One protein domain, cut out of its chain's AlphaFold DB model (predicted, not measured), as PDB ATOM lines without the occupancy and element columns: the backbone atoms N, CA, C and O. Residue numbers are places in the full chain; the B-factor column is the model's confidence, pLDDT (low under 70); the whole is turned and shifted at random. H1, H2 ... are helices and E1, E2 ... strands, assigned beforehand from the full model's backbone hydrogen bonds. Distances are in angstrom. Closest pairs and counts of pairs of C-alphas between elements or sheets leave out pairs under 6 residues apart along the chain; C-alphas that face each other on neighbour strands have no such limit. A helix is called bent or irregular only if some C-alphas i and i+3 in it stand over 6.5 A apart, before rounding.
ATOM      1  N   TRP A 286     232.225 261.684 240.987       94.00
ATOM      2  CA  TRP A 286     233.237 262.576 240.415       94.00
ATOM      3  C   TRP A 286     234.077 261.833 239.382       94.00
ATOM      4  O   TRP A 286     234.986 261.064 239.694       94.00
ATOM      5  N   TYR A 287     233.733 262.039 238.119       92.19
ATOM      6  CA  TYR A 287     234.314 261.349 236.980       92.19
ATOM      7  C   TYR A 287     235.722 261.849 236.694       92.19
ATOM      8  O   TYR A 287     235.973 263.049 236.679       92.19
ATOM      9  N   ARG A 288     236.626 260.930 236.362       88.88
ATOM     10  CA  ARG A 288     237.969 261.271 235.898       88.88
ATOM     11  C   ARG A 288     237.933 261.800 234.473       88.88
ATOM     12  O   ARG A 288     237.532 261.093 233.556       88.88
ATOM     13  N   GLY A 289     238.444 263.001 234.275       79.50
ATOM     14  CA  GLY A 289     238.704 263.549 232.956       79.50
ATOM     15  C   GLY A 289     239.871 262.880 232.239       79.50
ATOM     16  O   GLY A 289     239.858 262.695 231.023       79.50
ATOM     17  N   ASN A 290     240.872 262.448 233.000       76.88
ATOM     18  CA  ASN A 290     242.077 261.778 232.521       76.88
ATOM     19  C   ASN A 290     242.649 260.822 233.581       76.88
ATOM     20  O   ASN A 290     242.100 260.638 234.668       76.88
ATOM     21  N   THR A 291     243.741 260.149 233.232       68.94
ATOM     22  CA  THR A 291     244.252 259.009 233.989       68.94
ATOM     23  C   THR A 291     245.343 259.432 234.976       68.94
ATOM     24  O   THR A 291     246.508 259.547 234.611       68.94
ATOM     25  N   GLN A 292     244.990 259.621 236.254       82.06
ATOM     26  CA  GLN A 292     245.976 259.624 237.348       82.06
ATOM     27  C   GLN A 292     246.102 258.230 237.979       82.06
ATOM     28  O   GLN A 292     245.129 257.482 238.058       82.06
ATOM     29  N   ALA A 293     247.291 257.834 238.432       81.62
ATOM     30  CA  ALA A 293     247.469 256.507 239.035       81.62
ATOM     31  C   ALA A 293     246.846 256.422 240.441       81.62
ATOM     32  O   ALA A 293     246.259 255.394 240.804       81.62
ATOM     33  N   GLN A 294     246.967 257.510 241.205       88.12
ATOM     34  CA  GLN A 294     246.446 257.666 242.559       88.12
ATOM     35  C   GLN A 294     244.913 257.700 242.574       88.12
ATOM     36  O   GLN A 294     244.270 257.976 241.558       88.12
ATOM     37  N   SER A 295     244.326 257.410 243.734       91.69
ATOM     38  CA  SER A 295     242.896 257.615 243.960       91.69
ATOM     39  C   SER A 295     242.553 259.107 243.961       91.69
ATOM     40  O   SER A 295     243.334 259.910 244.473       91.69
ATOM     41  N   THR A 296     241.378 259.465 243.436       94.00
ATOM     42  CA  THR A 296     240.808 260.822 243.535       94.00
ATOM     43  C   THR A 296     240.314 261.164 244.939       94.00
ATOM     44  O   THR A 296     239.890 262.291 245.160       94.00
ATOM     45  N   ARG A 297     240.378 260.212 245.876       94.62
ATOM     46  CA  ARG A 297     239.978 260.337 247.278       94.62
ATOM     47  C   ARG A 297     241.070 259.782 248.185       94.62
ATOM     48  O   ARG A 297     241.609 258.704 247.927       94.62
ATOM     49  N   ILE A 298     241.365 260.495 249.263       96.19
ATOM     50  CA  ILE A 298     242.364 260.110 250.263       96.19
ATOM     51  C   ILE A 298     241.838 260.407 251.662       96.19
ATOM     52  O   ILE A 298     241.067 261.345 251.832       96.19
ATOM     53  N   GLN A 299     242.229 259.594 252.642       96.50
ATOM     54  CA  GLN A 299     241.988 259.920 254.042       96.50
ATOM     55  C   GLN A 299     242.995 260.997 254.464       96.50
ATOM     56  O   GLN A 299     244.200 260.773 254.326       96.50
ATOM     57  N   ASP A 300     242.524 262.145 254.945       94.25
ATOM     58  CA  ASP A 300     243.377 263.268 255.350       94.25
ATOM     59  C   ASP A 300     242.889 263.816 256.691       94.25
ATOM     60  O   ASP A 300     241.768 264.292 256.812       94.25
ATOM     61  N   THR A 301     243.745 263.776 257.712       93.00
ATOM     62  CA  THR A 301     243.431 264.326 259.042       93.00
ATOM     63  C   THR A 301     243.286 265.846 259.040       93.00
ATOM     64  O   THR A 301     242.844 266.422 260.029       93.00
ATOM     65  N   SER A 302     243.720 266.495 257.961       93.50
ATOM     66  CA  SER A 302     243.582 267.929 257.739       93.50
ATOM     67  C   SER A 302     242.248 268.283 257.085       93.50
ATOM     68  O   SER A 302     241.968 269.471 256.971       93.50
ATOM     69  N   ALA A 303     241.443 267.304 256.646       95.19
ATOM     70  CA  ALA A 303     240.140 267.553 256.039       95.19
ATOM     71  C   ALA A 303     239.244 268.339 257.017       95.19
ATOM     72  O   ALA A 303     238.994 267.869 258.131       95.19
ATOM     73  N   PRO A 304     238.780 269.550 256.651       95.25
ATOM     74  CA  PRO A 304     237.878 270.320 257.505       95.25
ATOM     75  C   PRO A 304     236.546 269.620 257.778       95.25
ATOM     76  O   PRO A 304     235.895 269.921 258.783       95.25
ATOM     77  N   LEU A 305     236.121 268.721 256.888       94.44
ATOM     78  CA  LEU A 305     234.862 268.010 256.972       94.44
ATOM     79  C   LEU A 305     235.047 266.506 256.729       94.44
ATOM     80  O   LEU A 305     235.365 266.070 255.633       94.44
ATOM     81  N   GLY A 306     234.733 265.704 257.747       94.94
ATOM     82  CA  GLY A 306     234.789 264.247 257.639       94.94
ATOM     83  C   GLY A 306     236.205 263.686 257.746       94.94
ATOM     84  O   GLY A 306     237.039 264.237 258.459       94.94
ATOM     85  N   ASP A 307     236.432 262.547 257.094       96.38
ATOM     86  CA  ASP A 307     237.698 261.808 257.149       96.38
ATOM     87  C   ASP A 307     238.459 261.865 255.814       96.38
ATOM     88  O   ASP A 307     239.619 261.437 255.743       96.38
ATOM     89  N   TYR A 308     237.814 262.328 254.740       97.06
ATOM     90  CA  TYR A 308     238.332 262.242 253.381       97.06
ATOM     91  C   TYR A 308     238.392 263.595 252.678       97.06
ATOM     92  O   TYR A 308     237.652 264.523 252.965       97.06
ATOM     93  N   ALA A 309     239.286 263.678 251.697       96.94
ATOM     94  CA  ALA A 309     239.398 264.808 250.791       96.94
ATOM     95  C   ALA A 309     239.591 264.315 249.355       96.94
ATOM     96  O   ALA A 309     240.066 263.194 249.106       96.94
ATOM     97  N   PHE A 310     239.259 265.166 248.386       97.00
ATOM     98  CA  PHE A 310     239.693 264.966 247.010       97.00
ATOM     99  C   PHE A 310     241.210 265.060 246.916       97.00
ATOM    100  O   PHE A 310     241.839 265.836 247.623       97.00
ATOM    101  N   ASN A 311     241.790 264.285 246.008       94.81
ATOM    102  CA  ASN A 311     243.230 264.170 245.836       94.81
ATOM    103  C   ASN A 311     243.586 264.222 244.347       94.81
ATOM    104  O   ASN A 311     243.396 263.236 243.624       94.81
ATOM    105  N   LEU A 312     244.087 265.369 243.884       92.94
ATOM    106  CA  LEU A 312     244.509 265.574 242.497       92.94
ATOM    107  C   LEU A 312     246.017 265.799 242.437       92.94
ATOM    108  O   LEU A 312     246.533 266.787 242.956       92.94
ATOM    109  N   HIS A 313     246.727 264.875 241.793       89.56
ATOM    110  CA  HIS A 313     248.184 264.898 241.736       89.56
ATOM    111  C   HIS A 313     248.688 265.498 240.421       89.56
ATOM    112  O   HIS A 313     248.814 264.802 239.412       89.56
ATOM    113  N   TYR A 314     248.962 266.799 240.426       86.38
ATOM    114  CA  TYR A 314     249.495 267.503 239.269       86.38
ATOM    115  C   TYR A 314     250.948 267.102 238.997       86.38
ATOM    116  O   TYR A 314     251.797 267.148 239.892       86.38
ATOM    117  N   GLN A 315     251.237 266.764 237.739       82.12
ATOM    118  CA  GLN A 315     252.595 266.561 237.237       82.12
ATOM    119  C   GLN A 315     252.788 267.373 235.950       82.12
ATOM    120  O   GLN A 315     251.860 267.474 235.144       82.12
ATOM    121  N   PRO A 316     253.981 267.929 235.687       75.75
ATOM    122  CA  PRO A 316     254.262 268.580 234.410       75.75
ATOM    123  C   PRO A 316     253.911 267.664 233.223       75.75
ATOM    124  O   PRO A 316     254.335 266.511 233.155       75.75
ATOM    125  N   GLY A 317     253.085 268.160 232.298       71.31
ATOM    126  CA  GLY A 317     252.576 267.380 231.157       71.31
ATOM    127  C   GLY A 317     251.357 266.488 231.451       71.31
ATOM    128  O   GLY A 317     250.769 265.951 230.513       71.31
ATOM    129  N   GLN A 318     250.925 266.367 232.711       74.12
ATOM    130  CA  GLN A 318     249.696 265.680 233.125       74.12
ATOM    131  C   GLN A 318     248.886 266.547 234.100       74.12
ATOM    132  O   GLN A 318     249.197 266.654 235.281       74.12
ATOM    133  N   SER A 319     247.792 267.133 233.618       74.94
ATOM    134  CA  SER A 319     246.881 267.934 234.447       74.94
ATOM    135  C   SER A 319     245.673 267.095 234.848       74.94
ATOM    136  O   SER A 319     244.706 267.086 234.079       74.94
ATOM    137  N   PRO A 320     245.702 266.330 235.959       85.12
ATOM    138  CA  PRO A 320     244.571 265.496 236.328       85.12
ATOM    139  C   PRO A 320     243.339 266.362 236.538       85.12
ATOM    140  O   PRO A 320     243.458 267.413 237.142       85.12
ATOM    141  N   TRP A 321     242.164 265.950 236.090       88.38
ATOM    142  CA  TRP A 321     240.948 266.674 236.446       88.38
ATOM    143  C   TRP A 321     239.807 265.716 236.708       88.38
ATOM    144  O   TRP A 321     239.763 264.605 236.166       88.38
ATOM    145  N   ILE A 322     238.893 266.152 237.562       92.69
ATOM    146  CA  ILE A 322     237.649 265.443 237.825       92.69
ATOM    147  C   ILE A 322     236.474 266.377 237.602       92.69
ATOM    148  O   ILE A 322     236.574 267.582 237.821       92.69
ATOM    149  N   GLY A 323     235.368 265.817 237.138       92.50
ATOM    150  CA  GLY A 323     234.150 266.562 236.874       92.50
ATOM    151  C   GLY A 323     232.940 265.837 237.428       92.50
ATOM    152  O   GLY A 323     232.898 264.609 237.445       92.50
ATOM    153  N   GLN A 324     231.936 266.587 237.845       92.12
ATOM    154  CA  GLN A 324     230.623 266.067 238.184       92.12
ATOM    155  C   GLN A 324     229.586 266.630 237.221       92.12
ATOM    156  O   GLN A 324     229.484 267.840 237.043       92.12
ATOM    157  N   PHE A 325     228.788 265.745 236.625       89.38
ATOM    158  CA  PHE A 325     227.655 266.158 235.805       89.38
ATOM    159  C   PHE A 325     226.547 266.755 236.680       89.38
ATOM    160  O   PHE A 325     226.103 266.113 237.640       89.38
ATOM    161  N   ILE A 326     226.099 267.953 236.307       89.38
ATOM    162  CA  ILE A 326     224.958 268.663 236.879       89.38
ATOM    163  C   ILE A 326     223.848 268.659 235.827       89.38
ATOM    164  O   ILE A 326     223.981 269.235 234.743       89.38
ATOM    165  N   SER A 327     222.761 267.950 236.123       86.00
ATOM    166  CA  SER A 327     221.714 267.694 235.136       86.00
ATOM    167  C   SER A 327     220.894 268.944 234.820       86.00
ATOM    168  O   SER A 327     220.867 269.916 235.578       86.00
ATOM    169  N   ALA A 328     220.137 268.892 233.723       84.38
ATOM    170  CA  ALA A 328     219.256 269.992 233.354       84.38
ATOM    171  C   ALA A 328     218.206 270.309 234.427       84.38
ATOM    172  O   ALA A 328     217.921 271.471 234.692       84.38
ATOM    173  N   SER A 329     217.695 269.296 235.131       85.38
ATOM    174  CA  SER A 329     216.758 269.512 236.239       85.38
ATOM    175  C   SER A 329     217.380 270.238 237.437       85.38
ATOM    176  O   SER A 329     216.639 270.758 238.262       85.38
ATOM    177  N   GLN A 330     218.712 270.250 237.558       89.19
ATOM    178  CA  GLN A 330     219.439 270.963 238.614       89.19
ATOM    179  C   GLN A 330     219.856 272.374 238.175       89.19
ATOM    180  O   GLN A 330     219.769 273.295 238.978       89.19
ATOM    181  N   ILE A 331     220.271 272.555 236.914       90.19
ATOM    182  CA  ILE A 331     220.696 273.862 236.379       90.19
ATOM    183  C   ILE A 331     219.509 274.771 236.050       90.19
ATOM    184  O   ILE A 331     219.552 275.961 236.342       90.19
ATOM    185  N   GLN A 332     218.430 274.241 235.464       90.06
ATOM    186  CA  GLN A 332     217.296 275.066 235.026       90.06
ATOM    187  C   GLN A 332     216.662 275.910 236.148       90.06
ATOM    188  O   GLN A 332     216.371 277.077 235.891       90.06
ATOM    189  N   PRO A 333     216.485 275.399 237.386       92.81
ATOM    190  CA  PRO A 333     216.008 276.210 238.508       92.81
ATOM    191  C   PRO A 333     216.950 277.346 238.929       92.81
ATOM    192  O   PRO A 333     216.506 278.258 239.622       92.81
ATOM    193  N   LEU A 334     218.231 277.285 238.547       94.25
ATOM    194  CA  LEU A 334     219.242 278.290 238.875       94.25
ATOM    195  C   LEU A 334     219.348 279.399 237.824       94.25
ATOM    196  O   LEU A 334     220.003 280.397 238.083       94.25
ATOM    197  N   ARG A 335     218.706 279.260 236.657       94.19
ATOM    198  CA  ARG A 335     218.740 280.268 235.583       94.19
ATOM    199  C   ARG A 335     218.365 281.654 236.098       94.19
ATOM    200  O   ARG A 335     217.349 281.806 236.774       94.19
ATOM    201  N   GLN A 336     219.160 282.652 235.714       94.38
ATOM    202  CA  GLN A 336     219.038 284.056 236.126       94.38
ATOM    203  C   GLN A 336     219.148 284.285 237.638       94.38
ATOM    204  O   GLN A 336     218.810 285.364 238.122       94.38
ATOM    205  N   LYS A 337     219.606 283.284 238.392       96.25
ATOM    206  CA  LYS A 337     219.898 283.424 239.811       96.25
ATOM    207  C   LYS A 337     221.395 283.544 240.020       96.25
ATOM    208  O   LYS A 337     222.190 282.890 239.338       96.25
ATOM    209  N   THR A 338     221.746 284.322 241.029       97.00
ATOM    210  CA  THR A 338     223.092 284.357 241.581       97.00
ATOM    211  C   THR A 338     223.354 283.066 242.344       97.00
ATOM    212  O   THR A 338     222.515 282.608 243.126       97.00
ATOM    213  N   VAL A 339     224.517 282.471 242.119       97.19
ATOM    214  CA  VAL A 339     224.991 281.280 242.820       97.19
ATOM    215  C   VAL A 339     226.376 281.537 243.391       97.19
ATOM    216  O   VAL A 339     227.162 282.298 242.827       97.19
ATOM    217  N   THR A 340     226.682 280.865 244.496       97.19
ATOM    218  CA  THR A 340     228.030 280.839 245.063       97.19
ATOM    219  C   THR A 340     228.605 279.433 244.951       97.19
ATOM    220  O   THR A 340     227.971 278.457 245.367       97.19
ATOM    221  N   LEU A 341     229.812 279.337 244.392       97.06
ATOM    222  CA  LEU A 341     230.619 278.123 244.327       97.06
ATOM    223  C   LEU A 341     231.822 278.279 245.258       97.06
ATOM    224  O   LEU A 341     232.581 279.229 245.107       97.06
ATOM    225  N   GLY A 342     232.019 277.361 246.199       95.88
ATOM    226  CA  GLY A 342     233.165 277.390 247.106       95.88
ATOM    227  C   GLY A 342     233.693 276.014 247.484       95.88
ATOM    228  O   GLY A 342     233.039 275.003 247.238       95.88
ATOM    229  N   ALA A 343     234.897 275.977 248.048       97.00
ATOM    230  CA  ALA A 343     235.563 274.759 248.499       97.00
ATOM    231  C   ALA A 343     236.644 275.074 249.541       97.00
ATOM    232  O   ALA A 343     237.309 276.111 249.461       97.00
ATOM    233  N   TRP A 344     236.877 274.146 250.471       97.62
ATOM    234  CA  TRP A 344     238.128 274.106 251.228       97.62
ATOM    235  C   TRP A 344     239.231 273.569 250.328       97.62
ATOM    236  O   TRP A 344     239.059 272.526 249.702       97.62
ATOM    237  N   MET A 345     240.351 274.284 250.244       96.75
ATOM    238  CA  MET A 345     241.461 273.938 249.360       96.75
ATOM    239  C   MET A 345     242.801 274.108 250.071       96.75
ATOM    240  O   MET A 345     243.024 275.091 250.780       96.75
ATOM    241  N   TRP A 346     243.699 273.150 249.858       96.19
ATOM    242  CA  TRP A 346     245.099 273.198 250.282       96.19
ATOM    243  C   TRP A 346     245.955 272.360 249.336       96.19
ATOM    244  O   TRP A 346     245.446 271.639 248.477       96.19
ATOM    245  N   ALA A 347     247.271 272.474 249.460       94.25
ATOM    246  CA  ALA A 347     248.212 271.738 248.633       94.25
ATOM    247  C   ALA A 347     249.342 271.139 249.471       94.25
ATOM    248  O   ALA A 347     249.639 271.599 250.571       94.25
ATOM    249  N   SER A 348     250.020 270.125 248.934       93.06
ATOM    250  CA  SER A 348     251.196 269.521 249.575       93.06
ATOM    251  C   SER A 348     252.349 270.515 249.770       93.06
ATOM    252  O   SER A 348     253.230 270.293 250.594       93.06
ATOM    253  N   GLN A 349     252.348 271.597 248.994       90.56
ATOM    254  CA  GLN A 349     253.265 272.726 249.075       90.56
ATOM    255  C   GLN A 349     252.599 273.962 248.452       90.56
ATOM    256  O   GLN A 349     251.675 273.791 247.651       90.56
ATOM    257  N   PRO A 350     253.041 275.189 248.783       89.25
ATOM    258  CA  PRO A 350     252.444 276.399 248.233       89.25
ATOM    259  C   PRO A 350     252.409 276.395 246.702       89.25
ATOM    260  O   PRO A 350     253.432 276.171 246.055       89.25
ATOM    261  N   ALA A 351     251.230 276.626 246.126       86.25
ATOM    262  CA  ALA A 351     251.020 276.586 244.681       86.25
ATOM    263  C   ALA A 351     249.861 277.502 244.269       86.25
ATOM    264  O   ALA A 351     248.806 277.501 244.901       86.25
ATOM    265  N   GLY A 352     250.041 278.270 243.194       85.69
ATOM    266  CA  GLY A 352     248.954 279.033 242.579       85.69
ATOM    267  C   GLY A 352     248.042 278.109 241.781       85.69
ATOM    268  O   GLY A 352     248.561 277.328 240.998       85.69
ATOM    269  N   ILE A 353     246.722 278.191 241.933       87.31
ATOM    270  CA  ILE A 353     245.743 277.338 241.239       87.31
ATOM    271  C   ILE A 353     244.516 278.141 240.799       87.31
ATOM    272  O   ILE A 353     244.222 279.189 241.374       87.31
ATOM    273  N   GLN A 354     243.770 277.640 239.817       87.56
ATOM    274  CA  GLN A 354     242.403 278.090 239.547       87.56
ATOM    275  C   GLN A 354     241.389 277.459 240.515       87.56
ATOM    276  O   GLN A 354     241.504 276.289 240.890       87.56
ATOM    277  N   LEU A 355     240.391 278.246 240.914       91.06
ATOM    278  CA  LEU A 355     239.246 277.764 241.687       91.06
ATOM    279  C   LEU A 355     238.378 276.792 240.862       91.06
ATOM    280  O   LEU A 355     238.475 276.779 239.633       91.06
ATOM    281  N   PRO A 356     237.536 275.965 241.520       93.75
ATOM    282  CA  PRO A 356     236.569 275.105 240.841       93.75
ATOM    283  C   PRO A 356     235.730 275.867 239.811       93.75
ATOM    284  O   PRO A 356     235.333 277.007 240.047       93.75
ATOM    285  N   ILE A 357     235.433 275.218 238.685       93.00
ATOM    286  CA  ILE A 357     234.729 275.840 237.558       93.00
ATOM    287  C   ILE A 357     233.377 275.165 237.367       93.00
ATOM    288  O   ILE A 357     233.294 273.941 237.297       93.00
ATOM    289  N   LEU A 358     232.315 275.955 237.219       93.56
ATOM    290  CA  LEU A 358     231.052 275.470 236.672       93.56
ATOM    291  C   LEU A 358     231.009 275.786 235.175       93.56
ATOM    292  O   LEU A 358     230.852 276.942 234.778       93.56
ATOM    293  N   ARG A 359     231.141 274.751 234.344       92.38
ATOM    294  CA  ARG A 359     230.961 274.841 232.890       92.38
ATOM    295  C   ARG A 359     229.524 274.495 232.535       92.38
ATOM    296  O   ARG A 359     229.038 273.452 232.959       92.38
ATOM    297  N   MET A 360     228.849 275.305 231.728       90.25
ATOM    298  CA  MET A 360     227.460 275.072 231.325       90.25
ATOM    299  C   MET A 360     227.308 275.113 229.811       90.25
ATOM    300  O   MET A 360     227.866 275.983 229.148       90.25
ATOM    301  N   LYS A 361     226.523 274.177 229.277       87.19
ATOM    302  CA  LYS A 361     226.053 274.225 227.893       87.19
ATOM    303  C   LYS A 361     224.884 275.196 227.812       87.19
ATOM    304  O   LYS A 361     223.944 275.059 228.595       87.19
ATOM    305  N   LEU A 362     224.937 276.163 226.901       84.69
ATOM    306  CA  LEU A 362     223.815 277.059 226.649       84.69
ATOM    307  C   LEU A 362     222.923 276.499 225.533       84.69
ATOM    308  O   LEU A 362     223.391 275.951 224.535       84.69
ATOM    309  N   TYR A 363     221.614 276.612 225.731       71.62
ATOM    310  CA  TYR A 363     220.594 276.228 224.773       71.62
ATOM    311  C   TYR A 363     220.473 277.300 223.690       71.62
ATOM    312  O   TYR A 363     219.943 278.387 223.931       71.62
ATOM    313  N   ASN A 364     220.908 276.977 222.478       60.84
ATOM    314  CA  ASN A 364     220.727 277.849 221.329       60.84
ATOM    315  C   ASN A 364     219.359 277.596 220.676       60.84
ATOM    316  O   ASN A 364     219.091 276.533 220.120       60.84
ATOM    317  N   LYS A 365     218.490 278.610 220.698       47.22
ATOM    318  CA  LYS A 365     217.133 278.559 220.122       47.22
ATOM    319  C   LYS A 365     217.117 278.330 218.601       47.22
ATOM    320  O   LYS A 365     216.082 277.937 218.068       47.22
ATOM    321  N   ASN A 366     218.234 278.599 217.920       41.28
ATOM    322  CA  ASN A 366     218.385 278.423 216.474       41.28
ATOM    323  C   ASN A 366     218.892 277.027 216.088       41.28
ATOM    324  O   ASN A 366     218.801 276.657 214.916       41.28
ATOM    325  N   ASP A 367     219.377 276.245 217.053       43.09
ATOM    326  CA  ASP A 367     219.761 274.860 216.830       43.09
ATOM    327  C   ASP A 367     218.499 273.993 216.944       43.09
ATOM    328  O   ASP A 367     218.058 273.582 218.020       43.09
ATOM    329  N   GLY A 368     217.882 273.698 215.795       33.56
ATOM    330  CA  GLY A 368     217.047 272.502 215.680       33.56
ATOM    331  C   GLY A 368     217.836 271.259 216.131       33.56
ATOM    332  O   GLY A 368     219.052 271.327 216.314       33.56
ATOM    333  N   PRO A 369     217.195 270.098 216.341       30.05
ATOM    334  CA  PRO A 369     217.882 268.942 216.902       30.05
ATOM    335  C   PRO A 369     219.053 268.486 216.008       30.05
ATOM    336  O   PRO A 369     218.847 267.773 215.031       30.05
ATOM    337  N   GLY A 370     220.275 268.855 216.405       36.59
ATOM    338  CA  GLY A 370     221.537 268.244 215.997       36.59
ATOM    339  C   GLY A 370     222.407 269.034 215.010       36.59
ATOM    340  O   GLY A 370     222.038 269.239 213.858       36.59
ATOM    341  N   LEU A 371     223.652 269.275 215.445       35.12
ATOM    342  CA  LEU A 371     224.891 269.319 214.646       35.12
ATOM    343  C   LEU A 371     225.260 270.603 213.877       35.12
ATOM    344  O   LEU A 371     226.317 270.608 213.264       35.12
ATOM    345  N   GLU A 415     230.056 276.637 220.474       52.06
ATOM    346  CA  GLU A 415     228.711 276.480 221.056       52.06
ATOM    347  C   GLU A 415     228.741 277.211 222.390       52.06
ATOM    348  O   GLU A 415     229.642 276.885 223.158       52.06
ATOM    349  N   GLU A 416     227.898 278.224 222.621       67.56
ATOM    350  CA  GLU A 416     228.098 279.129 223.755       67.56
ATOM    351  C   GLU A 416     228.196 278.297 225.044       67.56
ATOM    352  O   GLU A 416     227.224 277.741 225.555       67.56
ATOM    353  N   LEU A 417     229.426 278.095 225.505       81.44
ATOM    354  CA  LEU A 417     229.739 277.415 226.739       81.44
ATOM    355  C   LEU A 417     229.960 278.544 227.711       81.44
ATOM    356  O   LEU A 417     230.854 279.370 227.530       81.44
ATOM    357  N   PHE A 418     229.141 278.580 228.744       88.06
ATOM    358  CA  PHE A 418     229.391 279.486 229.839       88.06
ATOM    359  C   PHE A 418     230.388 278.843 230.797       88.06
ATOM    360  O   PHE A 418     230.256 277.670 231.157       88.06
ATOM    361  N   PHE A 419     231.355 279.632 231.245       90.88
ATOM    362  CA  PHE A 419     232.281 279.269 232.307       90.88
ATOM    363  C   PHE A 419     232.073 280.237 233.462       90.88
ATOM    364  O   PHE A 419     232.008 281.449 233.249       90.88
ATOM    365  N   SER A 420     231.989 279.715 234.686       91.31
ATOM    366  CA  SER A 420     232.078 280.564 235.873       91.31
ATOM    367  C   SER A 420     233.377 281.388 235.851       91.31
ATOM    368  O   SER A 420     234.365 280.935 235.261       91.31
ATOM    369  N   PRO A 421     233.414 282.565 236.504       90.50
ATOM    370  CA  PRO A 421     234.594 283.423 236.516       90.50
ATOM    371  C   PRO A 421     235.863 282.660 236.904       90.50
ATOM    372  O   PRO A 421     235.915 281.997 237.942       90.50
ATOM    373  N   ALA A 422     236.894 282.753 236.062       81.75
ATOM    374  CA  ALA A 422     238.192 282.166 236.356       81.75
ATOM    375  C   ALA A 422     238.902 283.030 237.403       81.75
ATOM    376  O   ALA A 422     239.326 284.149 237.115       81.75
ATOM    377  N   GLN A 423     239.039 282.505 238.618       87.69
ATOM    378  CA  GLN A 423     239.781 283.153 239.692       87.69
ATOM    379  C   GLN A 423     240.938 282.266 240.135       87.69
ATOM    380  O   GLN A 423     240.787 281.057 240.320       87.69
ATOM    381  N   SER A 424     242.097 282.890 240.308       87.81
ATOM    382  CA  SER A 424     243.311 282.231 240.768       87.81
ATOM    383  C   SER A 424     243.618 282.582 242.216       87.81
ATOM    384  O   SER A 424     243.477 283.732 242.626       87.81
ATOM    385  N   VAL A 425     244.076 281.592 242.979       90.12
ATOM    386  CA  VAL A 425     244.455 281.733 244.390       90.12
ATOM    387  C   VAL A 425     245.779 281.028 244.652       90.12
ATOM    388  O   VAL A 425     246.134 280.089 243.944       90.12
ATOM    389  N   THR A 426     246.519 281.467 245.670       92.00
ATOM    390  CA  THR A 426     247.721 280.757 246.133       92.00
ATOM    391  C   THR A 426     247.345 279.866 247.305       92.00
ATOM    392  O   THR A 426     246.980 280.362 248.367       92.00
ATOM    393  N   LEU A 427     247.420 278.553 247.106       92.50
ATOM    394  CA  LEU A 427     247.159 277.576 248.151       92.50
ATOM    395  C   LEU A 427     248.316 277.508 249.138       92.50
ATOM    396  O   LEU A 427     249.481 277.655 248.765       92.50
ATOM    397  N   THR A 428     247.980 277.233 250.393       94.00
ATOM    398  CA  THR A 428     248.936 276.915 251.454       94.00
ATOM    399  C   THR A 428     248.849 275.425 251.792       94.00
ATOM    400  O   THR A 428     248.093 274.670 251.176       94.00
ATOM    401  N   THR A 429     249.632 274.985 252.776       94.50
ATOM    402  CA  THR A 429     249.609 273.602 253.277       94.50
ATOM    403  C   THR A 429     248.497 273.336 254.289       94.50
ATOM    404  O   THR A 429     248.378 272.218 254.779       94.50
ATOM    405  N   THR A 430     247.703 274.349 254.634       96.12
ATOM    406  CA  THR A 430     246.569 274.240 255.557       96.12
ATOM    407  C   THR A 430     245.276 274.573 254.820       96.12
ATOM    408  O   THR A 430     245.298 275.477 253.983       96.12
ATOM    409  N   PRO A 431     244.147 273.922 255.138       97.25
ATOM    410  CA  PRO A 431     242.873 274.209 254.489       97.25
ATOM    411  C   PRO A 431     242.461 275.677 254.613       97.25
ATOM    412  O   PRO A 431     242.420 276.235 255.709       97.25
ATOM    413  N   VAL A 432     242.106 276.285 253.481       97.25
ATOM    414  CA  VAL A 432     241.491 277.615 253.410       97.25
ATOM    415  C   VAL A 432     240.247 277.526 252.537       97.25
ATOM    416  O   VAL A 432     240.258 276.854 251.506       97.25
ATOM    417  N   PHE A 433     239.164 278.175 252.960       96.88
ATOM    418  CA  PHE A 433     237.923 278.207 252.199       96.88
ATOM    419  C   PHE A 433     237.947 279.348 251.181       96.88
ATOM    420  O   PHE A 433     238.165 280.504 251.548       96.88
ATOM    421  N   TYR A 434     237.691 279.021 249.919       96.12
ATOM    422  CA  TYR A 434     237.584 279.981 248.823       96.12
ATOM    423  C   TYR A 434     236.201 279.891 248.188       96.12
ATOM    424  O   TYR A 434     235.642 278.799 248.086       96.12
ATOM    425  N   SER A 435     235.665 281.020 247.724       95.50
ATOM    426  CA  SER A 435     234.388 281.070 247.017       95.50
ATOM    427  C   SER A 435     234.373 282.110 245.900       95.50
ATOM    428  O   SER A 435     235.103 283.099 245.941       95.50
ATOM    429  N   ILE A 436     233.521 281.862 244.907       95.56
ATOM    430  CA  ILE A 436     233.201 282.764 243.802       95.56
ATOM    431  C   ILE A 436     231.689 282.904 243.676       95.56
ATOM    432  O   ILE A 436     230.950 281.941 243.893       95.56
ATOM    433  N   VAL A 437     231.242 284.094 243.290       96.00
ATOM    434  CA  VAL A 437     229.831 284.429 243.082       96.00
ATOM    435  C   VAL A 437     229.636 284.776 241.613       96.00
ATOM    436  O   VAL A 437     230.452 285.493 241.033       96.00
ATOM    437  N   PHE A 438     228.585 284.246 240.994       96.38
ATOM    438  CA  PHE A 438     228.251 284.548 239.604       96.38
ATOM    439  C   PHE A 438     226.780 284.268 239.305       96.38
ATOM    440  O   PHE A 438     226.119 283.515 240.019       96.38
ATOM    441  N   ASP A 439     226.282 284.844 238.215       96.44
ATOM    442  CA  ASP A 439     224.924 284.600 237.736       96.44
ATOM    443  C   ASP A 439     224.895 283.459 236.720       96.44
ATOM    444  O   ASP A 439     225.747 283.356 235.833       96.44
ATOM    445  N   VAL A 440     223.889 282.593 236.834       94.62
ATOM    446  CA  VAL A 440     223.658 281.521 235.861       94.62
ATOM    447  C   VAL A 440     222.899 282.082 234.651       94.62
ATOM    448  O   VAL A 440     221.816 282.647 234.831       94.62
ATOM    449  N   PRO A 441     223.388 281.893 233.411       93.31
ATOM    450  CA  PRO A 441     222.703 282.371 232.211       93.31
ATOM    451  C   PRO A 441     221.295 281.793 232.051       93.31
ATOM    452  O   PRO A 441     221.014 280.666 232.467       93.31
ATOM    453  N   PHE A 442     220.408 282.538 231.391       90.00
ATOM    454  CA  PHE A 442     219.042 282.082 231.116       90.00
ATOM    455  C   PHE A 442     219.020 280.849 230.200       90.00
ATOM    456  O   PHE A 442     218.167 279.968 230.327       90.00
ATOM    457  N   GLU A 443     219.987 280.767 229.298       89.00
ATOM    458  CA  GLU A 443     220.137 279.732 228.289       89.00
ATOM    459  C   GLU A 443     220.713 278.434 228.873       89.00
ATOM    460  O   GLU A 443     220.681 277.409 228.201       89.00
ATOM    461  N   ALA A 444     221.208 278.426 230.115       89.06
ATOM    462  CA  ALA A 444     221.924 277.286 230.686       89.06
ATOM    463  C   ALA A 444     221.080 275.997 230.680       89.06
ATOM    464  O   ALA A 444     220.035 275.912 231.327       89.06
ATOM    465  N   GLU A 445     221.501 274.982 229.929       85.62
ATOM    466  CA  GLU A 445     220.792 273.711 229.775       85.62
ATOM    467  C   GLU A 445     221.228 272.704 230.835       85.62
ATOM    468  O   GLU A 445     220.402 272.270 231.628       85.62
ATOM    469  N   ASN A 446     222.511 272.359 230.861       86.88
ATOM    470  CA  ASN A 446     223.143 271.421 231.785       86.88
ATOM    471  C   ASN A 446     224.592 271.859 232.038       86.88
ATOM    472  O   ASN A 446     225.117 272.708 231.315       86.88
ATOM    473  N   GLY A 447     225.255 271.279 233.039       89.25
ATOM    474  CA  GLY A 447     226.610 271.692 233.388       89.25
ATOM    475  C   GLY A 447     227.514 270.593 233.922       89.25
ATOM    476  O   GLY A 447     227.099 269.459 234.160       89.25
ATOM    477  N   TRP A 448     228.773 270.960 234.104       91.75
ATOM    478  CA  TRP A 448     229.824 270.160 234.704       91.75
ATOM    479  C   TRP A 448     230.517 271.017 235.754       91.75
ATOM    480  O   TRP A 448     231.018 272.097 235.441       91.75
ATOM    481  N   LEU A 449     230.526 270.542 236.995       94.06
ATOM    482  CA  LEU A 449     231.351 271.112 238.050       94.06
ATOM    483  C   LEU A 449     232.728 270.450 237.980       94.06
ATOM    484  O   LEU A 449     232.829 269.239 238.171       94.06
ATOM    485  N   GLU A 450     233.763 271.216 237.668       93.31
ATOM    486  CA  GLU A 450     235.098 270.719 237.336       93.31
ATOM    487  C   GLU A 450     236.144 271.184 238.345       93.31
ATOM    488  O   GLU A 450     236.233 272.367 238.682       93.31
ATOM    489  N   LEU A 451     236.972 270.239 238.791       92.62
ATOM    490  CA  LEU A 451     238.159 270.498 239.597       92.62
ATOM    491  C   LEU A 451     239.366 270.324 238.699       92.62
ATOM    492  O   LEU A 451     239.741 269.194 238.358       92.62
ATOM    493  N   ILE A 452     239.934 271.454 238.286       86.06
ATOM    494  CA  ILE A 452     241.079 271.473 237.392       86.06
ATOM    495  C   ILE A 452     242.256 272.151 238.099       86.06
ATOM    496  O   ILE A 452     242.247 273.365 238.298       86.06
ATOM    497  N   PRO A 453     243.295 271.388 238.464       74.25
ATOM    498  CA  PRO A 453     244.526 271.912 239.002       74.25
ATOM    499  C   PRO A 453     245.357 272.478 237.855       74.25
ATOM    500  O   PRO A 453     246.292 271.844 237.366       74.25
ATOM    501  N   PHE A 454     244.981 273.661 237.378       70.62
ATOM    502  CA  PHE A 454     245.849 274.465 236.532       70.62
ATOM    503  C   PHE A 454     246.757 275.284 237.441       70.62
ATOM    504  O   PHE A 454     246.287 276.289 237.987       70.62
ATOM    505  N   PRO A 455     248.027 274.884 237.646       65.06
ATOM    506  CA  PRO A 455     248.942 275.759 238.329       65.06
ATOM    507  C   PRO A 455     249.111 277.023 237.499       65.06
ATOM    508  O   PRO A 455     249.391 276.962 236.299       65.06
ATOM    509  N   VAL A 456     248.902 278.173 238.130       61.81
ATOM    510  CA  VAL A 456     249.181 279.458 237.493       61.81
ATOM    511  C   VAL A 456     250.688 279.515 237.297       61.81
ATOM    512  O   VAL A 456     251.428 279.350 238.268       61.81
ATOM    513  N   SER A 457     251.140 279.688 236.054       54.09
ATOM    514  CA  SER A 457     252.559 279.783 235.718       54.09
ATOM    515  C   SER A 457     253.205 280.884 236.557       54.09
ATOM    516  O   SER A 457     253.068 282.069 236.257       54.09
ATOM    517  N   SER A 458     253.900 280.497 237.620       45.56
ATOM    518  CA  SER A 458     254.892 281.357 238.241       45.56
ATOM    519  C   SER A 458     256.184 281.111 237.478       45.56
ATOM    520  O   SER A 458     256.597 279.969 237.285       45.56
ATOM    521  N   ALA A 459     256.812 282.186 237.013       40.06
ATOM    522  CA  ALA A 459     258.087 282.165 236.298       40.06
ATOM    523  C   ALA A 459     259.266 281.609 237.140       40.06
ATOM    524  O   ALA A 459     260.407 281.632 236.696       40.06
ATOM    525  N   GLU A 460     258.996 281.069 238.333       38.59
ATOM    526  CA  GLU A 460     259.945 280.477 239.273       38.59
ATOM    527  C   GLU A 460     259.351 279.180 239.856       38.59
ATOM    528  O   GLU A 460     259.024 279.085 241.036       38.59
ATOM    529  N   GLY A 461     259.135 278.172 239.011       43.72
ATOM    530  CA  GLY A 461     258.569 276.898 239.468       43.72
ATOM    531  C   GLY A 461     258.227 275.918 238.356       43.72
ATOM    532  O   GLY A 461     257.275 275.151 238.486       43.72
ATOM    533  N   ASP A 462     258.966 275.952 237.249       45.19
ATOM    534  CA  ASP A 462     258.772 275.012 236.151       45.19
ATOM    535  C   ASP A 462     259.245 273.617 236.609       45.19
ATOM    536  O   ASP A 462     260.443 273.361 236.733       45.19
ATOM    537  N   GLY A 463     258.307 272.726 236.961       54.84
ATOM    538  CA  GLY A 463     258.603 271.294 237.096       54.84
ATOM    539  C   GLY A 463     258.251 270.566 238.401       54.84
ATOM    540  O   GLY A 463     258.640 269.406 238.529       54.84
ATOM    541  N   GLN A 464     257.547 271.157 239.374       63.78
ATOM    542  CA  GLN A 464     257.274 270.440 240.633       63.78
ATOM    543  C   GLN A 464     255.940 269.681 240.648       63.78
ATOM    544  O   GLN A 464     254.889 270.208 240.287       63.78
ATOM    545  N   ASN A 465     255.995 268.434 241.122       82.75
ATOM    546  CA  ASN A 465     254.812 267.630 241.413       82.75
ATOM    547  C   ASN A 465     254.092 268.220 242.630       82.75
ATOM    548  O   ASN A 465     254.664 268.286 243.717       82.75
ATOM    549  N   VAL A 466     252.835 268.608 242.452       88.31
ATOM    550  CA  VAL A 466     252.002 269.199 243.502       88.31
ATOM    551  C   VAL A 466     250.747 268.361 243.649       88.31
ATOM    552  O   VAL A 466     250.066 268.071 242.669       88.31
ATOM    553  N   THR A 467     250.414 267.995 244.881       91.62
ATOM    554  CA  THR A 467     249.107 267.420 245.183       91.62
ATOM    555  C   THR A 467     248.197 268.518 245.700       91.62
ATOM    556  O   THR A 467     248.566 269.225 246.636       91.62
ATOM    557  N   ILE A 468     247.022 268.654 245.093       93.25
ATOM    558  CA  ILE A 468     245.980 269.575 245.539       93.25
ATOM    559  C   ILE A 468     244.843 268.774 246.148       93.25
ATOM    560  O   ILE A 468     244.403 267.759 245.593       93.25
ATOM    561  N   TYR A 469     244.371 269.278 247.277       96.12
ATOM    562  CA  TYR A 469     243.282 268.717 248.040       96.12
ATOM    563  C   TYR A 469     242.082 269.654 248.016       96.12
ATOM    564  O   TYR A 469     242.234 270.879 248.067       96.12
ATOM    565  N   TYR A 470     240.894 269.059 247.931       96.75
ATOM    566  CA  TYR A 470     239.627 269.772 248.040       96.75
ATOM    567  C   TYR A 470     238.736 269.056 249.044       96.75
ATOM    568  O   TYR A 470     238.723 267.826 249.087       96.75
ATOM    569  N   ASP A 471     237.948 269.811 249.793       97.44
ATOM    570  CA  ASP A 471     236.939 269.275 250.701       97.44
ATOM    571  C   ASP A 471     235.763 270.260 250.829       97.44
ATOM    572  O   ASP A 471     235.894 271.455 250.547       97.44
ATOM    573  N   GLY A 472     234.589 269.756 251.201       96.38
ATOM    574  CA  GLY A 472     233.394 270.541 251.486       96.38
ATOM    575  C   GLY A 472     232.989 271.457 250.335       96.38
ATOM    576  O   GLY A 472     232.692 272.627 250.569       96.38
ATOM    577  N   LEU A 473     233.012 270.959 249.092       97.00
ATOM    578  CA  LEU A 473     232.595 271.748 247.931       97.00
ATOM    579  C   LEU A 473     231.131 272.162 248.049       97.00
ATOM    580  O   LEU A 473     230.272 271.321 248.279       97.00
ATOM    581  N   VAL A 474     230.810 273.428 247.814       96.75
ATOM    582  CA  VAL A 474     229.435 273.933 247.862       96.75
ATOM    583  C   VAL A 474     229.102 274.664 246.583       96.75
ATOM    584  O   VAL A 474     229.761 275.637 246.247       96.75
ATOM    585  N   LEU A 475     228.041 274.228 245.911       96.69
ATOM    586  CA  LEU A 475     227.331 275.020 244.914       96.69
ATOM    587  C   LEU A 475     225.951 275.326 245.495       96.69
ATOM    588  O   LEU A 475     225.164 274.401 245.699       96.69
ATOM    589  N   ALA A 476     225.673 276.594 245.797       96.69
ATOM    590  CA  ALA A 476     224.440 277.024 246.454       96.69
ATOM    591  C   ALA A 476     223.836 278.268 245.789       96.69
ATOM    592  O   ALA A 476     224.551 279.121 245.271       96.69
ATOM    593  N   GLU A 477     222.508 278.381 245.837       96.44
ATOM    594  CA  GLU A 477     221.781 279.582 245.411       96.44
ATOM    595  C   GLU A 477     222.037 280.752 246.378       96.44
ATOM    596  O   GLU A 477     222.073 280.567 247.602       96.44
ATOM    597  N   GLY A 478     222.164 281.955 245.821       95.81
ATOM    598  CA  GLY A 478     222.410 283.210 246.526       95.81
ATOM    599  C   GLY A 478     223.893 283.564 246.636       95.81
ATOM    600  O   GLY A 478     224.764 282.702 246.519       95.81
ATOM    601  N   GLU A 479     224.159 284.843 246.887       96.19
ATOM    602  CA  GLU A 479     225.473 285.366 247.265       96.19
ATOM    603  C   GLU A 479     225.787 284.993 248.719       96.19
ATOM    604  O   GLU A 479     224.949 285.166 249.611       96.19
ATOM    605  N   ARG A 480     226.971 284.421 248.959       94.31
ATOM    606  CA  ARG A 480     227.382 283.905 250.269       94.31
ATOM    607  C   ARG A 480     228.790 284.373 250.615       94.31
ATOM    608  O   ARG A 480     229.711 284.230 249.816       94.31
ATOM    609  N   GLU A 481     228.962 284.845 251.846       92.19
ATOM    610  CA  GLU A 481     230.257 285.261 252.388       92.19
ATOM    611  C   GLU A 481     230.752 284.312 253.488       92.19
ATOM    612  O   GLU A 481     229.972 283.665 254.195       92.19
ATOM    613  N   GLY A 482     232.076 284.250 253.652       93.44
ATOM    614  CA  GLY A 482     232.738 283.415 254.657       93.44
ATOM    615  C   GLY A 482     232.673 281.919 254.347       93.44
ATOM    616  O   GLY A 482     232.423 281.515 253.212       93.44
ATOM    617  N   SER A 483     232.907 281.085 255.361       95.38
ATOM    618  CA  SER A 483     232.851 279.624 255.246       95.38
ATOM    619  C   SER A 483     231.495 279.055 255.694       95.38
ATOM    620  O   SER A 483     230.935 279.536 256.686       95.38
ATOM    621  N   PRO A 484     230.977 278.008 255.032       96.62
ATOM    622  CA  PRO A 484     229.750 277.326 255.429       96.62
ATOM    623  C   PRO A 484     229.926 276.522 256.727       96.62
ATOM    624  O   PRO A 484     231.005 276.012 257.028       96.62
ATOM    625  N   GLN A 485     228.831 276.363 257.470       96.62
ATOM    626  CA  GLN A 485     228.685 275.413 258.570       96.62
ATOM    627  C   GLN A 485     227.823 274.244 258.092       96.62
ATOM    628  O   GLN A 485     226.637 274.417 257.805       96.62
ATOM    629  N   PHE A 486     228.418 273.059 257.990       96.69
ATOM    630  CA  PHE A 486     227.736 271.863 257.502       96.69
ATOM    631  C   PHE A 486     226.990 271.132 258.618       96.69
ATOM    632  O   PHE A 486     227.475 271.037 259.742       96.69
ATOM    633  N   GLU A 487     225.832 270.561 258.288       95.94
ATOM    634  CA  GLU A 487     225.057 269.725 259.219       95.94
ATOM    635  C   GLU A 487     225.673 268.332 259.419       95.94
ATOM    636  O   GLU A 487     225.469 267.699 260.453       95.94
ATOM    637  N   ALA A 488     226.412 267.837 258.421       95.38
ATOM    638  CA  ALA A 488     227.014 266.509 258.423       95.38
ATOM    639  C   ALA A 488     228.266 266.450 257.525       95.38
ATOM    640  O   ALA A 488     228.375 267.249 256.589       95.38
ATOM    641  N   PRO A 489     229.148 265.444 257.714       93.69
ATOM    642  CA  PRO A 489     230.329 265.226 256.873       93.69
ATOM    643  C   PRO A 489     230.057 265.077 255.369       93.69
ATOM    644  O   PRO A 489     230.930 265.275 254.539       93.69
ATOM    645  N   SER A 490     228.823 264.741 254.988       92.12
ATOM    646  CA  SER A 490     228.427 264.592 253.585       92.12
ATOM    647  C   SER A 490     228.319 265.917 252.815       92.12
ATOM    648  O   SER A 490     228.097 265.880 251.601       92.12
ATOM    649  N   ALA A 491     228.394 267.061 253.510       94.69
ATOM    650  CA  ALA A 491     228.264 268.422 252.977       94.69
ATOM    651  C   ALA A 491     227.033 268.656 252.070       94.69
ATOM    652  O   ALA A 491     227.044 269.512 251.186       94.69
ATOM    653  N   GLN A 492     225.946 267.901 252.271       95.81
ATOM    654  CA  GLN A 492     224.723 268.025 251.459       95.81
ATOM    655  C   GLN A 492     223.878 269.257 251.816       95.81
ATOM    656  O   GLN A 492     223.191 269.803 250.954       95.81
ATOM    657  N   ALA A 493     223.929 269.696 253.072       96.94
ATOM    658  CA  ALA A 493     223.178 270.837 253.580       96.94
ATOM    659  C   ALA A 493     223.916 271.496 254.754       96.94
ATOM    660  O   ALA A 493     224.834 270.915 255.350       96.94
ATOM    661  N   GLY A 494     223.521 272.725 255.064       96.81
ATOM    662  CA  GLY A 494     224.121 273.517 256.125       96.81
ATOM    663  C   GLY A 494     223.594 274.942 256.162       96.81
ATOM    664  O   GLY A 494     222.609 275.285 255.506       96.81
ATOM    665  N   THR A 495     224.302 275.793 256.898       96.94
ATOM    666  CA  THR A 495     224.095 277.242 256.879       96.94
ATOM    667  C   THR A 495     225.329 277.947 256.326       96.94
ATOM    668  O   THR A 495     226.459 277.568 256.617       96.94
ATOM    669  N   TRP A 496     225.137 278.971 255.497       96.62
ATOM    670  CA  TRP A 496     226.223 279.764 254.922       96.62
ATOM    671  C   TRP A 496     225.805 281.231 254.877       96.62
ATOM    672  O   TRP A 496     224.757 281.570 254.318       96.62
ATOM    673  N   GLY A 497     226.571 282.090 255.556       92.75
ATOM    674  CA  GLY A 497     226.161 283.472 255.813       92.75
ATOM    675  C   GLY A 497     224.897 283.561 256.680       92.75
ATOM    676  O   GLY A 497     224.054 284.421 256.455       92.75
ATOM    677  N   GLY A 498     224.705 282.623 257.619       92.62
ATOM    678  CA  GLY A 498     223.538 282.582 258.517       92.62
ATOM    679  C   GLY A 498     222.227 282.108 257.872       92.62
ATOM    680  O   GLY A 498     221.182 282.127 258.515       92.62
ATOM    681  N   GLN A 499     222.270 281.671 256.616       95.12
ATOM    682  CA  GLN A 499     221.106 281.261 255.836       95.12
ATOM    683  C   GLN A 499     221.243 279.786 255.434       95.12
ATOM    684  O   GLN A 499     222.351 279.368 255.082       95.12
ATOM    685  N   PRO A 500     220.161 278.992 255.446       97.00
ATOM    686  CA  PRO A 500     220.227 277.596 255.039       97.00
ATOM    687  C   PRO A 500     220.561 277.473 253.547       97.00
ATOM    688  O   PRO A 500     220.165 278.312 252.728       97.00
ATOM    689  N   PHE A 501     221.269 276.407 253.184       95.88
ATOM    690  CA  PHE A 501     221.497 276.033 251.794       95.88
ATOM    691  C   PHE A 501     221.340 274.526 251.593       95.88
ATOM    692  O   PHE A 501     221.614 273.721 252.482       95.88
ATOM    693  N   HIS A 502     220.933 274.160 250.380       95.19
ATOM    694  CA  HIS A 502     221.018 272.800 249.866       95.19
ATOM    695  C   HIS A 502     222.098 272.771 248.787       95.19
ATOM    696  O   HIS A 502     222.094 273.610 247.883       95.19
ATOM    697  N   ASN A 503     223.018 271.819 248.877       95.94
ATOM    698  CA  ASN A 503     224.142 271.738 247.961       95.94
ATOM    699  C   ASN A 503     223.733 271.077 246.640       95.94
ATOM    700  O   ASN A 503     223.144 269.996 246.622       95.94
ATOM    701  N   PHE A 504     224.053 271.713 245.517       94.62
ATOM    702  CA  PHE A 504     223.854 271.113 244.198       94.62
ATOM    703  C   PHE A 504     224.961 270.108 243.837       94.62
ATOM    704  O   PHE A 504     224.739 269.249 242.978       94.62
ATOM    705  N   ALA A 505     226.117 270.172 244.511       94.88
ATOM    706  CA  ALA A 505     227.191 269.196 244.378       94.88
ATOM    707  C   ALA A 505     226.893 267.914 245.180       94.88
ATOM    708  O   ALA A 505     226.442 267.941 246.326       94.88
ATOM    709  N   ARG A 506     227.181 266.757 244.581       95.06
ATOM    710  CA  ARG A 506     226.972 265.426 245.171       95.06
ATOM    711  C   ARG A 506     228.299 264.844 245.646       95.06
ATOM    712  O   ARG A 506     229.314 265.002 244.973       95.06
ATOM    713  N   ASN A 507     228.295 264.161 246.791       96.56
ATOM    714  CA  ASN A 507     229.523 263.707 247.463       96.56
ATOM    715  C   ASN A 507     230.641 264.791 247.534       96.56
ATOM    716  O   ASN A 507     231.775 264.523 247.141       96.56
ATOM    717  N   PRO A 508     230.325 266.027 247.967       96.06
ATOM    718  CA  PRO A 508     231.218 267.192 247.930       96.06
ATOM    719  C   PRO A 508     232.433 267.140 248.869       96.06
ATOM    720  O   PRO A 508     233.303 267.994 248.746       96.06
ATOM    721  N   SER A 509     232.500 266.161 249.770       96.19
ATOM    722  CA  SER A 509     233.649 265.902 250.657       96.19
ATOM    723  C   SER A 509     234.338 264.573 250.361       96.19
ATOM    724  O   SER A 509     235.082 264.045 251.171       96.19
ATOM    725  N   ALA A 510     234.055 263.963 249.206       96.50
ATOM    726  CA  ALA A 510     234.617 262.667 248.820       96.50
ATOM    727  C   ALA A 510     234.415 261.526 249.850       96.50
ATOM    728  O   ALA A 510     235.082 260.499 249.764       96.50
ATOM    729  N   GLU A 511     233.470 261.643 250.784       96.50
ATOM    730  CA  GLU A 511     233.244 260.661 251.852       96.50
ATOM    731  C   GLU A 511     232.859 259.275 251.314       96.50
ATOM    732  O   GLU A 511     233.309 258.242 251.817       96.50
ATOM    733  N   SER A 512     232.092 259.235 250.221       96.25
ATOM    734  CA  SER A 512     231.714 257.991 249.543       96.25
ATOM    735  C   SER A 512     232.692 257.608 248.431       96.25
ATOM    736  O   SER A 512     233.109 258.456 247.639       96.25
TER     737      SER A 512
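This is residues 286 to 371 and 415 to 512 of the 739 residues of an uncharacterized protein of Anaerolineae bacterium CG1_02_58_13 (UniProt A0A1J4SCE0). Two antiparallel sheets lie partly face to face as a loose sandwich: a strongly twisted sheet E1-E2-E11-E4-E9 and a smaller sheet E3-E10-E6-E7. At one end the short pair E5-E8 bridges the layers, E5 running on into E6; H1 sits at the other end, and the hairpin E12-E13 lies outside the larger sheet, over the last part of E11, with Phe 501 of E13 close to Ala 476. The printed part has 184 residues with one named helix and 13 named strands, in the order E1, E2, E3, H1, then E4 to E13. Its class is mostly strand, though under half of the residues are in named elements. It is compact, with a radius of gyration of the C-alphas of 16.5 A and spans of 47 by 40 by 29 A.

E1 is residues 297 to 299, beginning at C-alpha 297 (239.978, 260.337, 247.278). E2, residues 308 to 314, is 18.7 A long; E3 is residues 322 to 326. H1, residues 328 to 334, is 10.0 A long and neither bent nor irregular, but only just: C-alphas 330 and 333 are 6.3 A apart. E4, residues 338 to 347, is 29.0 A long. E5 is residues 351 to 354, E6 357 to 362, E7 417 to 419 and E8 424 to 427. E9, residues 432 to 439, is 23.9 A long; E10, residues 444 to 451, is 19.7 A. E11, residues 466 to 477, is 32.0 A long and bends by 52 degrees at residue 471. E12 is residues 493 to 496 and E13 499 to 502, ending at C-alpha 502 (221.018, 272.800, 249.866).

In the larger sheet E1 and E9 are edge strands. E1 and E2 form a hairpin, with N 298 and O 309 3.0 A apart. E2 and E11 have N 310 and O 470 at 2.8 A, E11 and E4 N 342 and O 474 at 2.8 A, and E4 and E9 N 341 and O 436 at 2.9 A. In the other sheet E3 and E10 have N 324 and O 449 at 2.8 A, E10 and E6 N 359 and O 448 at 2.9 A, and E6 and E7 N 360 and O 418 at 2.8 A. H1 is on this sheet at a height of 4.9 A, its closest C-alphas to E10 being Ala 328 and Asn 446, 4.4 A. In H1 1 of 3 O i to N i+4 pairs and 2 of 4 O i to N i+3 pairs are within hydrogen-bond range. E5 and E8 have N 353 and O 425 at 2.8 A; E12 and E13, a hairpin, have N 496 and O 499 at 2.8 A. The closest C-alphas of E11 and E13, Ala 476 and Phe 501, are 6.2 A apart.

The C-alphas farthest apart, Thr 301 and Gly 368, are separated by 51.4 A. Residues 372 to 414 are not printed; C-alphas 371 and 415 are 10.3 A apart across this cut. The links E10 to E11 and E11 to E12 are long, and residues 366 to 371 stand free. The mean pLDDT of the printed part is 86.9; residue 291 and residues 364 to 371, 415 to 416 and 455 to 464 are under 70.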